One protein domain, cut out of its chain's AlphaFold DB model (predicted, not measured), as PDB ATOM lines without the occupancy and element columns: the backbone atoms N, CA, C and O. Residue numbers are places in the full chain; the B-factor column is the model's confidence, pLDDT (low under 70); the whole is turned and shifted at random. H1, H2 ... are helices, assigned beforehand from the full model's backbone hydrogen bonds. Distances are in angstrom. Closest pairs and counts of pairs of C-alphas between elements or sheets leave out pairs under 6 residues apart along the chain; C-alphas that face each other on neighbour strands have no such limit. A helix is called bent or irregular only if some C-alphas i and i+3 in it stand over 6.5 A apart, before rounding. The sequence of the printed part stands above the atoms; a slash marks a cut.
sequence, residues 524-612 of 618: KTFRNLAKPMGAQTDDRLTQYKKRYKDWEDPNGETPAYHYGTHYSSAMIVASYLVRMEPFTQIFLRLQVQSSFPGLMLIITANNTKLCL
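Overview. This is residues 524 to 612 of the 618 residues of the protein "WDFY3" of Poeciliopsis prolifica (blackstripe livebearer) (UniProt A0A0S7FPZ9). Picture a loose, open frame: H1 on one side, the touching pair H2 and H3 on the other, and a long link, residues 550 to 569, running across between the two sides. H4 comes last, after a second long link, and lies over the gap between the two sides without touching another helix; residues 553 to 558 and 592 to 598 stick out. The printed part has 89 residues with four named helices, in the order H1, H2, H3, H4 along the chain, and no named strand. The class is all helix, though 37 of the 89 residues are in named elements, which is under half. The whole is loose, with a radius of gyration of the C-alphas of 16.2 A, and flat, spanning 42 by 42 by 20 A.

Along the chain. Start at C-alpha 524, at (227.082, 147.375, 199.563), and read through residues 524 to 537, which hold no named element. Find C-alpha 538 at (235.606, 150.837, 187.651); from there H1, residues 538 to 549, runs 16.2 A to C-alpha 549. After residues 550 to 569 you reach H2, residues 570 to 576, which is 9.8 A from first to last C-alpha. H3, residues 583 to 593, is 15.2 A long and begins at C-alpha 583, at (202.067, 157.529, 179.641). H4, residues 605 to 611, is 10.0 A long and ends at C-alpha 611, at (222.003, 151.005, 184.152).

Arrangement. Beginning with H1, you will find it apart from H2, H3 and H4. Go on to H2 and H3, which touch, with 9 pairs of C-alphas within 8 A. Their closest C-alphas are those of Ala 574 and Phe 583, 5.0 A apart. Their lines stand at a steep tilt of 51 degrees, and they run opposite ways, 9.2 A from centre to centre. At the end, H4 is apart from H2 and from H3. Look along the backbones of H1, H2, H3 and H4: every pair of O i and N i+4 is within hydrogen-bond range. No helix is bent or irregular.

Size, cuts and confidence. The C-alphas farthest apart are those of Thr 525 and Asn 555, at 44.3 A, while those of Lys 524 and Leu 612, the first and last printed, are 14.2 A apart. The printed part has no cut. The links from H1 to H2, with 20 residues, and from H3 to H4, with 11, are long; the link from H2 to H3, with 6 residues, is short. Residues 553 to 558 and 592 to 598 stand free. In the B-factor column the mean pLDDT of the printed part is 79.0, and residues 592 to 612 are under 70; H4 has a mean of 49.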
ATOM      1  N   LYS A 524     227.124 147.876 200.949       91.19
ATOM      2  CA  LYS A 524     227.082 147.375 199.563       91.19
ATOM      3  C   LYS A 524     225.662 147.260 199.006       91.19
ATOM      4  O   LYS A 524     225.506 147.221 197.789       91.19
ATOM      5  N   THR A 525     224.654 147.250 199.875       94.56
ATOM      6  CA  THR A 525     223.237 147.303 199.506       94.56
ATOM      7  C   THR A 525     222.885 148.619 198.817       94.56
ATOM      8  O   THR A 525     221.966 148.671 197.999       94.56
ATOM      9  N   PHE A 526     223.631 149.689 199.108       95.38
ATOM     10  CA  PHE A 526     223.355 151.031 198.619       95.38
ATOM     11  C   PHE A 526     224.297 151.447 197.494       95.38
ATOM     12  O   PHE A 526     225.486 151.129 197.455       95.38
ATOM     13  N   ARG A 527     223.758 152.247 196.580       95.12
ATOM     14  CA  ARG A 527     224.522 152.925 195.542       95.12
ATOM     15  C   ARG A 527     225.468 153.944 196.174       95.12
ATOM     16  O   ARG A 527     225.079 154.718 197.047       95.12
ATOM     17  N   ASN A 528     226.676 154.066 195.627       94.31
ATOM     18  CA  ASN A 528     227.560 155.167 195.988       94.31
ATOM     19  C   ASN A 528     227.028 156.494 195.409       94.31
ATOM     20  O   ASN A 528     227.199 156.781 194.216       94.31
ATOM     21  N   LEU A 529     226.389 157.306 196.261       95.06
ATOM     22  CA  LEU A 529     225.764 158.578 195.880       95.06
ATOM     23  C   LEU A 529     226.768 159.651 195.426       95.06
ATOM     24  O   LEU A 529     226.377 160.540 194.674       95.06
ATOM     25  N   ALA A 530     228.050 159.537 195.798       95.56
ATOM     26  CA  ALA A 530     229.103 160.472 195.386       95.56
ATOM     27  C   ALA A 530     229.526 160.303 193.914       95.56
ATOM     28  O   ALA A 530     230.227 161.152 193.365       95.56
ATOM     29  N   LYS A 531     229.117 159.207 193.263       94.00
ATOM     30  CA  LYS A 531     229.430 158.916 191.859       94.00
ATOM     31  C   LYS A 531     228.164 158.984 190.990       94.00
ATOM     32  O   LYS A 531     227.093 158.589 191.449       94.00
ATOM     33  N   PRO A 532     228.244 159.404 189.714       92.88
ATOM     34  CA  PRO A 532     227.138 159.240 188.766       92.88
ATOM     35  C   PRO A 532     226.882 157.754 188.452       92.88
ATOM     36  O   PRO A 532     227.726 156.897 188.722       92.88
ATOM     37  N   MET A 533     225.737 157.431 187.834       89.00
ATOM     38  CA  MET A 533     225.406 156.047 187.438       89.00
ATOM     39  C   MET A 533     226.473 155.427 186.527       89.00
ATOM     40  O   MET A 533     226.810 154.256 186.669       89.00
ATOM     41  N   GLY A 534     227.058 156.232 185.635       88.50
ATOM     42  CA  GLY A 534     228.139 155.831 184.734       88.50
ATOM     43  C   GLY A 534     229.444 155.406 185.401       88.50
ATOM     44  O   GLY A 534     230.287 154.822 184.733       88.50
ATOM     45  N   ALA A 535     229.623 155.705 186.686       93.44
ATOM     46  CA  ALA A 535     230.883 155.529 187.405       93.44
ATOM     47  C   ALA A 535     230.756 154.601 188.623       93.44
ATOM     48  O   ALA A 535     231.637 154.592 189.480       93.44
ATOM     49  N   GLN A 536     229.657 153.851 188.736       92.62
ATOM     50  CA  GLN A 536     229.441 152.945 189.869       92.62
ATOM     51  C   GLN A 536     230.414 151.754 189.862       92.62
ATOM     52  O   GLN A 536     230.777 151.279 190.932       92.62
ATOM     53  N   THR A 537     230.885 151.323 188.685       91.44
ATOM     54  CA  THR A 537     231.915 150.283 188.524       91.44
ATOM     55  C   THR A 537     233.150 150.836 187.811       91.44
ATOM     56  O   THR A 537     233.038 151.710 186.943       91.44
ATOM     57  N   ASP A 538     234.330 150.329 188.169       93.38
ATOM     58  CA  ASP A 538     235.606 150.837 187.651       93.38
ATOM     59  C   ASP A 538     235.792 150.561 186.152       93.38
ATOM     60  O   ASP A 538     236.307 151.419 185.428       93.38
ATOM     61  N   ASP A 539     235.280 149.435 185.649       94.00
ATOM     62  CA  ASP A 539     235.316 149.096 184.220       94.00
ATOM     63  C   ASP A 539     234.560 150.130 183.374       94.00
ATOM     64  O   ASP A 539     235.090 150.669 182.397       94.00
ATOM     65  N   ARG A 540     233.331 150.483 183.782       88.94
ATOM     66  CA  ARG A 540     232.526 151.491 183.074       88.94
ATOM     67  C   ARG A 540     233.123 152.880 183.195       88.94
ATOM     68  O   ARG A 540     233.150 153.616 182.211       88.94
ATOM     69  N   LEU A 541     233.632 153.233 184.375       93.25
ATOM     70  CA  LEU A 541     234.340 154.493 184.573       93.25
ATOM     71  C   LEU A 541     235.534 154.607 183.616       93.25
ATOM     72  O   LEU A 541     235.709 155.645 182.977       93.25
ATOM     73  N   THR A 542     236.324 153.542 183.486       95.06
ATOM     74  CA  THR A 542     237.478 153.487 182.580       95.06
ATOM     75  C   THR A 542     237.042 153.623 181.124       95.06
ATOM     76  O   THR A 542     237.617 154.427 180.391       95.06
ATOM     77  N   GLN A 543     235.970 152.937 180.720       93.06
ATOM     78  CA  GLN A 543     235.401 153.053 179.375       93.06
ATOM     79  C   GLN A 543     234.941 154.485 179.054       93.06
ATOM     80  O   GLN A 543     235.252 155.006 177.983       93.06
ATOM     81  N   TYR A 544     234.219 155.144 179.967       93.50
ATOM     82  CA  TYR A 544     233.757 156.520 179.758       93.50
ATOM     83  C   TYR A 544     234.903 157.532 179.758       93.50
ATOM     84  O   TYR A 544     234.888 158.453 178.945       93.50
ATOM     85  N   LYS A 545     235.911 157.350 180.620       95.00
ATOM     86  CA  LYS A 545     237.132 158.168 180.603       95.00
ATOM     87  C   LYS A 545     237.884 158.017 179.284       95.00
ATOM     88  O   LYS A 545     238.352 159.015 178.751       95.00
ATOM     89  N   LYS A 546     237.989 156.791 178.759       93.88
ATOM     90  CA  LYS A 546     238.601 156.530 177.454       93.88
ATOM     91  C   LYS A 546     237.824 157.228 176.336       93.88
ATOM     92  O   LYS A 546     238.419 158.002 175.607       93.88
ATOM     93  N   ARG A 547     236.494 157.067 176.277       90.56
ATOM     94  CA  ARG A 547     235.643 157.762 175.288       90.56
ATOM     95  C   ARG A 547     235.824 159.281 175.315       90.56
ATOM     96  O   ARG A 547     235.863 159.888 174.260       90.56
ATOM     97  N   TYR A 548     235.909 159.877 176.505       93.56
ATOM     98  CA  TYR A 548     236.118 161.318 176.645       93.56
ATOM     99  C   TYR A 548     237.494 161.756 176.124       93.56
ATOM    100  O   TYR A 548     237.601 162.792 175.482       93.56
ATOM    101  N   LYS A 549     238.550 160.985 176.423       94.25
ATOM    102  CA  LYS A 549     239.928 161.292 176.005       94.25
ATOM    103  C   LYS A 549     240.144 161.103 174.509       94.25
ATOM    104  O   LYS A 549     240.801 161.931 173.896       94.25
ATOM    105  N   ASP A 550     239.581 160.035 173.961       92.62
ATOM    106  CA  ASP A 550     239.691 159.663 172.552       92.62
ATOM    107  C   ASP A 550     238.640 160.409 171.696       92.62
ATOM    108  O   ASP A 550     238.385 160.028 170.555       92.62
ATOM    109  N   TRP A 551     237.959 161.421 172.258       88.81
ATOM    110  CA  TRP A 551     236.942 162.192 171.550       88.81
ATOM    111  C   TRP A 551     237.595 163.121 170.529       88.81
ATOM    112  O   TRP A 551     238.226 164.115 170.891       88.81
ATOM    113  N   GLU A 552     237.368 162.827 169.255       83.62
ATOM    114  CA  GLU A 552     237.717 163.688 168.132       83.62
ATOM    115  C   GLU A 552     236.427 164.055 167.398       83.62
ATOM    116  O   GLU A 552     235.731 163.183 166.877       83.62
ATOM    117  N   ASP A 553     236.085 165.344 167.385       82.38
ATOM    118  CA  ASP A 553     234.979 165.852 166.574       82.38
ATOM    119  C   ASP A 553     235.538 166.425 165.263       82.38
ATOM    120  O   ASP A 553     236.249 167.433 165.317       82.38
ATOM    121  N   PRO A 554     235.223 165.836 164.092       80.19
ATOM    122  CA  PRO A 554     235.735 166.295 162.799       80.19
ATOM    123  C   PRO A 554     235.462 167.775 162.501       80.19
ATOM    124  O   PRO A 554     236.238 168.403 161.785       80.19
ATOM    125  N   ASN A 555     234.376 168.327 163.055       84.31
ATOM    126  CA  ASN A 555     233.946 169.705 162.810       84.31
ATOM    127  C   ASN A 555     234.277 170.663 163.971       84.31
ATOM    128  O   ASN A 555     234.141 171.874 163.817       84.31
ATOM    129  N   GLY A 556     234.706 170.144 165.130       82.50
ATOM    130  CA  GLY A 556     235.018 170.931 166.331       82.50
ATOM    131  C   GLY A 556     233.828 171.656 166.981       82.50
ATOM    132  O   GLY A 556     234.034 172.538 167.814       82.50
ATOM    133  N   GLU A 557     232.592 171.311 166.623       86.38
ATOM    134  CA  GLU A 557     231.363 171.935 167.130       86.38
ATOM    135  C   GLU A 557     230.903 171.323 168.462       86.38
ATOM    136  O   GLU A 557     230.250 171.988 169.270       86.38
ATOM    137  N   THR A 558     231.243 170.056 168.711       85.94
ATOM    138  CA  THR A 558     230.780 169.281 169.863       85.94
ATOM    139  C   THR A 558     231.910 169.069 170.874       85.94
ATOM    140  O   THR A 558     232.850 168.313 170.603       85.94
ATOM    141  N   PRO A 559     231.823 169.670 172.078       90.19
ATOM    142  CA  PRO A 559     232.786 169.427 173.147       90.19
ATOM    143  C   PRO A 559     232.831 167.952 173.560       90.19
ATOM    144  O   PRO A 559     231.815 167.259 173.508       90.19
ATOM    145  N   ALA A 560     233.983 167.492 174.052       91.75
ATOM    146  CA  ALA A 560     234.118 166.142 174.593       91.75
ATOM    147  C   ALA A 560     233.127 165.889 175.741       91.75
ATOM    148  O   ALA A 560     232.899 166.743 176.603       91.75
ATOM    149  N   TYR A 561     232.555 164.686 175.782       91.31
ATOM    150  CA  TYR A 561     231.576 164.299 176.792       91.31
ATOM    151  C   TYR A 561     231.751 162.847 177.238       91.31
ATOM    152  O   TYR A 561     232.223 161.979 176.508       91.31
ATOM    153  N   HIS A 562     231.350 162.569 178.480       91.44
ATOM    154  CA  HIS A 562     231.363 161.205 179.010       91.44
ATOM    155  C   HIS A 562     230.130 160.424 178.533       91.44
ATOM    156  O   HIS A 562     230.238 159.272 178.119       91.44
ATOM    157  N   TYR A 563     228.952 161.051 178.564       89.25
ATOM    158  CA  TYR A 563     227.669 160.396 178.307       89.25
ATOM    159  C   TYR A 563     226.982 161.032 177.098       89.25
ATOM    160  O   TYR A 563     226.643 162.207 177.142       89.25
ATOM    161  N   GLY A 564     226.753 160.246 176.041       84.69
ATOM    162  CA  GLY A 564     225.933 160.666 174.893       84.69
ATOM    163  C   GLY A 564     224.424 160.557 175.150       84.69
ATOM    164  O   GLY A 564     223.618 160.905 174.297       84.69
ATOM    165  N   THR A 565     224.033 160.054 176.323       84.31
ATOM    166  CA  THR A 565     222.644 159.938 176.766       84.31
ATOM    167  C   THR A 565     222.442 160.707 178.064       84.31
ATOM    168  O   THR A 565     223.311 160.738 178.938       84.31
ATOM    169  N   HIS A 566     221.276 161.333 178.192       87.69
ATOM    170  CA  HIS A 566     220.905 162.093 179.380       87.69
ATOM    171  C   HIS A 566     220.155 161.205 180.386       87.69
ATOM    172  O   HIS A 566     219.411 160.306 179.997       87.69
ATOM    173  N   TYR A 567     220.324 161.463 181.686       89.31
ATOM    174  CA  TYR A 567     219.707 160.679 182.773       89.31
ATOM    175  C   TYR A 567     218.200 160.933 182.945       89.31
ATOM    176  O   TYR A 567     217.530 160.200 183.662       89.31
ATOM    177  N   SER A 568     217.677 161.983 182.315       89.44
ATOM    178  CA  SER A 568     216.263 162.360 182.329       89.44
ATOM    179  C   SER A 568     215.834 162.691 180.909       89.44
ATOM    180  O   SER A 568     216.416 163.582 180.289       89.44
ATOM    181  N   SER A 569     214.832 161.992 180.389       89.50
ATOM    182  CA  SER A 569     214.237 162.265 179.082       89.50
ATOM    183  C   SER A 569     212.772 161.843 179.081       89.50
ATOM    184  O   SER A 569     212.373 160.976 179.862       89.50
ATOM    185  N   ALA A 570     211.984 162.408 178.166       88.38
ATOM    186  CA  ALA A 570     210.573 162.057 178.055       88.38
ATOM    187  C   ALA A 570     210.356 160.561 177.781       88.38
ATOM    188  O   ALA A 570     209.426 159.973 178.325       88.38
ATOM    189  N   MET A 571     211.248 159.927 177.008       87.75
ATOM    190  CA  MET A 571     211.204 158.481 176.776       87.75
ATOM    191  C   MET A 571     211.426 157.699 178.074       87.75
ATOM    192  O   MET A 571     210.659 156.788 178.353       87.75
ATOM    193  N   ILE A 572     212.416 158.073 178.898       89.06
ATOM    194  CA  ILE A 572     212.670 157.400 180.186       89.06
ATOM    195  C   ILE A 572     211.427 157.472 181.079       89.06
ATOM    196  O   ILE A 572     211.013 156.454 181.630       89.06
ATOM    197  N   VAL A 573     210.805 158.650 181.190       89.31
ATOM    198  CA  VAL A 573     209.600 158.848 182.012       89.31
ATOM    199  C   VAL A 573     208.426 158.035 181.469       89.31
ATOM    200  O   VAL A 573     207.789 157.299 182.223       89.31
ATOM    201  N   ALA A 574     208.164 158.120 180.163       89.31
ATOM    202  CA  ALA A 574     207.069 157.403 179.521       89.31
ATOM    203  C   ALA A 574     207.237 155.881 179.632       89.31
ATOM    204  O   ALA A 574     206.274 155.181 179.922       89.31
ATOM    205  N   SER A 575     208.457 155.364 179.471       87.69
ATOM    206  CA  SER A 575     208.739 153.940 179.656       87.69
ATOM    207  C   SER A 575     208.637 153.500 181.115       87.69
ATOM    208  O   SER A 575     208.122 152.417 181.382       87.69
ATOM    209  N   TYR A 576     209.101 154.319 182.065       86.19
ATOM    210  CA  TYR A 576     208.999 154.012 183.495       86.19
ATOM    211  C   TYR A 576     207.533 153.931 183.947       86.19
ATOM    212  O   TYR A 576     207.167 153.056 184.728       86.19
ATOM    213  N   LEU A 577     206.681 154.812 183.416       87.56
ATOM    214  CA  LEU A 577     205.263 154.914 183.765       87.56
ATOM    215  C   LEU A 577     204.337 154.219 182.753       87.56
ATOM    216  O   LEU A 577     203.129 154.404 182.831       87.56
ATOM    217  N   VAL A 578     204.864 153.394 181.840       86.06
ATOM    218  CA  VAL A 578     204.140 152.853 180.665       86.06
ATOM    219  C   VAL A 578     202.861 152.077 180.993       86.06
ATOM    220  O   VAL A 578     202.014 151.896 180.133       86.06
ATOM    221  N   ARG A 579     202.714 151.593 182.230       85.75
ATOM    222  CA  ARG A 579     201.514 150.875 182.694       85.75
ATOM    223  C   ARG A 579     200.388 151.803 183.159       85.75
ATOM    224  O   ARG A 579     199.350 151.318 183.590       85.75
ATOM    225  N   MET A 580     200.606 153.113 183.132       85.31
ATOM    226  CA  MET A 580     199.638 154.121 183.543       85.31
ATOM    227  C   MET A 580     199.323 155.028 182.359       85.31
ATOM    228  O   MET A 580     200.210 155.693 181.831       85.31
ATOM    229  N   GLU A 581     198.055 155.121 181.970       85.88
ATOM    230  CA  GLU A 581     197.612 156.199 181.079       85.88
ATOM    231  C   GLU A 581     197.802 157.564 181.763       85.88
ATOM    232  O   GLU A 581     197.605 157.638 182.975       85.88
ATOM    233  N   PRO A 582     198.191 158.641 181.053       87.00
ATOM    234  CA  PRO A 582     198.383 158.733 179.600       87.00
ATOM    235  C   PRO A 582     199.792 158.321 179.112       87.00
ATOM    236  O   PRO A 582     200.130 158.513 177.941       87.00
ATOM    237  N   PHE A 583     200.663 157.795 179.980       88.06
ATOM    238  CA  PHE A 583     202.067 157.529 179.641       88.06
ATOM    239  C   PHE A 583     202.245 156.397 178.628       88.06
ATOM    240  O   PHE A 583     203.196 156.455 177.848       88.06
ATOM    241  N   THR A 584     201.329 155.425 178.564       87.44
ATOM    242  CA  THR A 584     201.304 154.426 177.483       87.44
ATOM    243  C   THR A 584     201.197 155.107 176.122       87.44
ATOM    244  O   THR A 584     201.993 154.834 175.224       87.44
ATOM    245  N   GLN A 585     200.251 156.040 175.970       84.62
ATOM    246  CA  GLN A 585     200.058 156.772 174.720       84.62
ATOM    247  C   GLN A 585     201.261 157.633 174.369       84.62
ATOM    248  O   GLN A 585     201.695 157.664 173.217       84.62
ATOM    249  N   ILE A 586     201.839 158.294 175.365       86.56
ATOM    250  CA  ILE A 586     203.065 159.075 175.199       86.56
ATOM    251  C   ILE A 586     204.214 158.170 174.730       86.56
ATOM    252  O   ILE A 586     204.910 158.511 173.773       86.56
ATOM    253  N   PHE A 587     204.382 156.994 175.341       86.50
ATOM    254  CA  PHE A 587     205.391 156.012 174.948       86.50
ATOM    255  C   PHE A 587     205.184 155.534 173.505       86.50
ATOM    256  O   PHE A 587     206.124 155.570 172.715       86.50
ATOM    257  N   LEU A 588     203.957 155.162 173.128       82.69
ATOM    258  CA  LEU A 588     203.628 154.733 171.767       82.69
ATOM    259  C   LEU A 588     203.925 155.831 170.733       82.69
ATOM    260  O   LEU A 588     204.533 155.545 169.700       82.69
ATOM    261  N   ARG A 589     203.579 157.095 171.021       81.25
ATOM    262  CA  ARG A 589     203.906 158.237 170.145       81.25
ATOM    263  C   ARG A 589     205.417 158.398 169.964       81.25
ATOM    264  O   ARG A 589     205.882 158.557 168.836       81.25
ATOM    265  N   LEU A 590     206.188 158.324 171.049       81.19
ATOM    266  CA  LEU A 590     207.648 158.450 171.000       81.19
ATOM    267  C   LEU A 590     208.320 157.260 170.287       81.19
ATOM    268  O   LEU A 590     209.324 157.450 169.601       81.19
ATOM    269  N   GLN A 591     207.773 156.046 170.413       73.75
ATOM    270  CA  GLN A 591     208.250 154.853 169.701       73.75
ATOM    271  C   GLN A 591     208.001 154.960 168.196       73.75
ATOM    272  O   GLN A 591     208.911 154.711 167.421       73.75
ATOM    273  N   VAL A 592     206.825 155.416 167.753       64.31
ATOM    274  CA  VAL A 592     206.562 155.633 166.314       64.31
ATOM    275  C   VAL A 592     207.507 156.690 165.724       64.31
ATOM    276  O   VAL A 592     207.918 156.588 164.568       64.31
ATOM    277  N   GLN A 593     207.901 157.688 166.521       55.88
ATOM    278  CA  GLN A 593     208.890 158.694 166.122       55.88
ATOM    279  C   GLN A 593     210.335 158.158 166.073       55.88
ATOM    280  O   GLN A 593     211.171 158.768 165.398       55.88
ATOM    281  N   SER A 594     210.624 157.037 166.742       50.94
ATOM    282  CA  SER A 594     211.963 156.465 166.918       50.94
ATOM    283  C   SER A 594     212.113 155.163 166.118       50.94
ATOM    284  O   SER A 594     211.384 154.208 166.326       50.94
ATOM    285  N   SER A 595     213.098 155.059 165.226       40.66
ATOM    286  CA  SER A 595     213.302 153.874 164.363       40.66
ATOM    287  C   SER A 595     213.777 152.591 165.084       40.66
ATOM    288  O   SER A 595     214.320 151.703 164.430       40.66
ATOM    289  N   PHE A 596     213.612 152.480 166.406       40.47
ATOM    290  CA  PHE A 596     214.117 151.372 167.224       40.47
ATOM    291  C   PHE A 596     212.978 150.658 167.967       40.47
ATOM    292  O   PHE A 596     212.670 151.018 169.102       40.47
ATOM    293  N   PRO A 597     212.368 149.623 167.367       36.88
ATOM    294  CA  PRO A 597     211.464 148.736 168.081       36.88
ATOM    295  C   PRO A 597     212.304 147.754 168.910       36.88
ATOM    296  O   PRO A 597     213.023 146.937 168.340       36.88
ATOM    297  N   GLY A 598     212.260 147.814 170.246       39.97
ATOM    298  CA  GLY A 598     212.921 146.750 171.021       39.97
ATOM    299  C   GLY A 598     213.064 146.874 172.536       39.97
ATOM    300  O   GLY A 598     213.444 145.890 173.156       39.97
ATOM    301  N   LEU A 599     212.770 148.011 173.170       45.19
ATOM    302  CA  LEU A 599     212.958 148.150 174.623       45.19
ATOM    303  C   LEU A 599     211.645 148.524 175.310       45.19
ATOM    304  O   LEU A 599     211.391 149.685 175.622       45.19
ATOM    305  N   MET A 600     210.803 147.519 175.556       44.78
ATOM    306  CA  MET A 600     209.770 147.635 176.582       44.78
ATOM    307  C   MET A 600     210.437 147.387 177.939       44.78
ATOM    308  O   MET A 600     211.046 146.341 178.157       44.78
ATOM    309  N   LEU A 601     210.370 148.374 178.835       45.88
ATOM    310  CA  LEU A 601     210.937 148.279 180.178       45.88
ATOM    311  C   LEU A 601     210.205 147.180 180.978       45.88
ATOM    312  O   LEU A 601     209.040 147.342 181.338       45.88
ATOM    313  N   ILE A 602     210.886 146.069 181.278       40.56
ATOM    314  CA  ILE A 602     210.436 145.070 182.261       40.56
ATOM    315  C   ILE A 602     211.067 145.423 183.622       40.56
ATOM    316  O   ILE A 602     212.218 145.843 183.700       40.56
ATOM    317  N   ILE A 603     210.254 145.336 184.675       41.12
ATOM    318  CA  ILE A 603     210.366 146.041 185.965       41.12
ATOM    319  C   ILE A 603     211.682 145.802 186.751       41.12
ATOM    320  O   ILE A 603     212.277 144.729 186.718       41.12
ATOM    321  N   THR A 604     212.089 146.882 187.442       48.22
ATOM    322  CA  THR A 604     213.148 147.108 188.461       48.22
ATOM    323  C   THR A 604     214.501 146.408 188.310       48.22
ATOM    324  O   THR A 604     215.477 147.107 188.036       48.22
ATOM    325  N   ALA A 605     214.607 145.088 188.475       42.16
ATOM    326  CA  ALA A 605     215.904 144.397 188.492       42.16
ATOM    327  C   ALA A 605     216.652 144.535 187.153       42.16
ATOM    328  O   ALA A 605     217.843 144.851 187.122       42.16
ATOM    329  N   ASN A 606     215.936 144.410 186.031       49.88
ATOM    330  CA  ASN A 606     216.525 144.597 184.703       49.88
ATOM    331  C   ASN A 606     216.905 146.058 184.431       49.88
ATOM    332  O   ASN A 606     217.878 146.300 183.726       49.88
ATOM    333  N   ASN A 607     216.215 147.040 185.021       50.78
ATOM    334  CA  ASN A 607     216.511 148.461 184.809       50.78
ATOM    335  C   ASN A 607     217.780 148.910 185.521       50.78
ATOM    336  O   ASN A 607     218.598 149.613 184.923       50.78
ATOM    337  N   THR A 608     217.988 148.469 186.763       49.19
ATOM    338  CA  THR A 608     219.244 148.739 187.466       49.19
ATOM    339  C   THR A 608     220.402 148.012 186.780       49.19
ATOM    340  O   THR A 608     221.445 148.627 186.585       49.19
ATOM    341  N   LYS A 609     220.206 146.768 186.308       50.16
ATOM    342  CA  LYS A 609     221.206 145.999 185.534       50.16
ATOM    343  C   LYS A 609     221.480 146.565 184.131       50.16
ATOM    344  O   LYS A 609     222.611 146.533 183.663       50.16
ATOM    345  N   LEU A 610     220.500 147.166 183.458       51.72
ATOM    346  CA  LEU A 610     220.719 147.941 182.225       51.72
ATOM    347  C   LEU A 610     221.510 149.225 182.517       51.72
ATOM    348  O   LEU A 610     222.373 149.632 181.740       51.72
ATOM    349  N   CYS A 611     221.255 149.846 183.672       50.81
ATOM    350  CA  CYS A 611     222.003 151.005 184.152       50.81
ATOM    351  C   CYS A 611     223.367 150.652 184.771       50.81
ATOM    352  O   CYS A 611     224.154 151.575 184.990       50.81
ATOM    353  N   LEU A 612     223.651 149.372 185.049       40.84
ATOM    354  CA  LEU A 612     224.858 148.786 185.651       40.84
ATOM    355  C   LEU A 612     225.121 147.424 184.974       40.84
ATOM    356  O   LEU A 612     224.645 146.408 185.475       40.84
TER     357      LEU A 612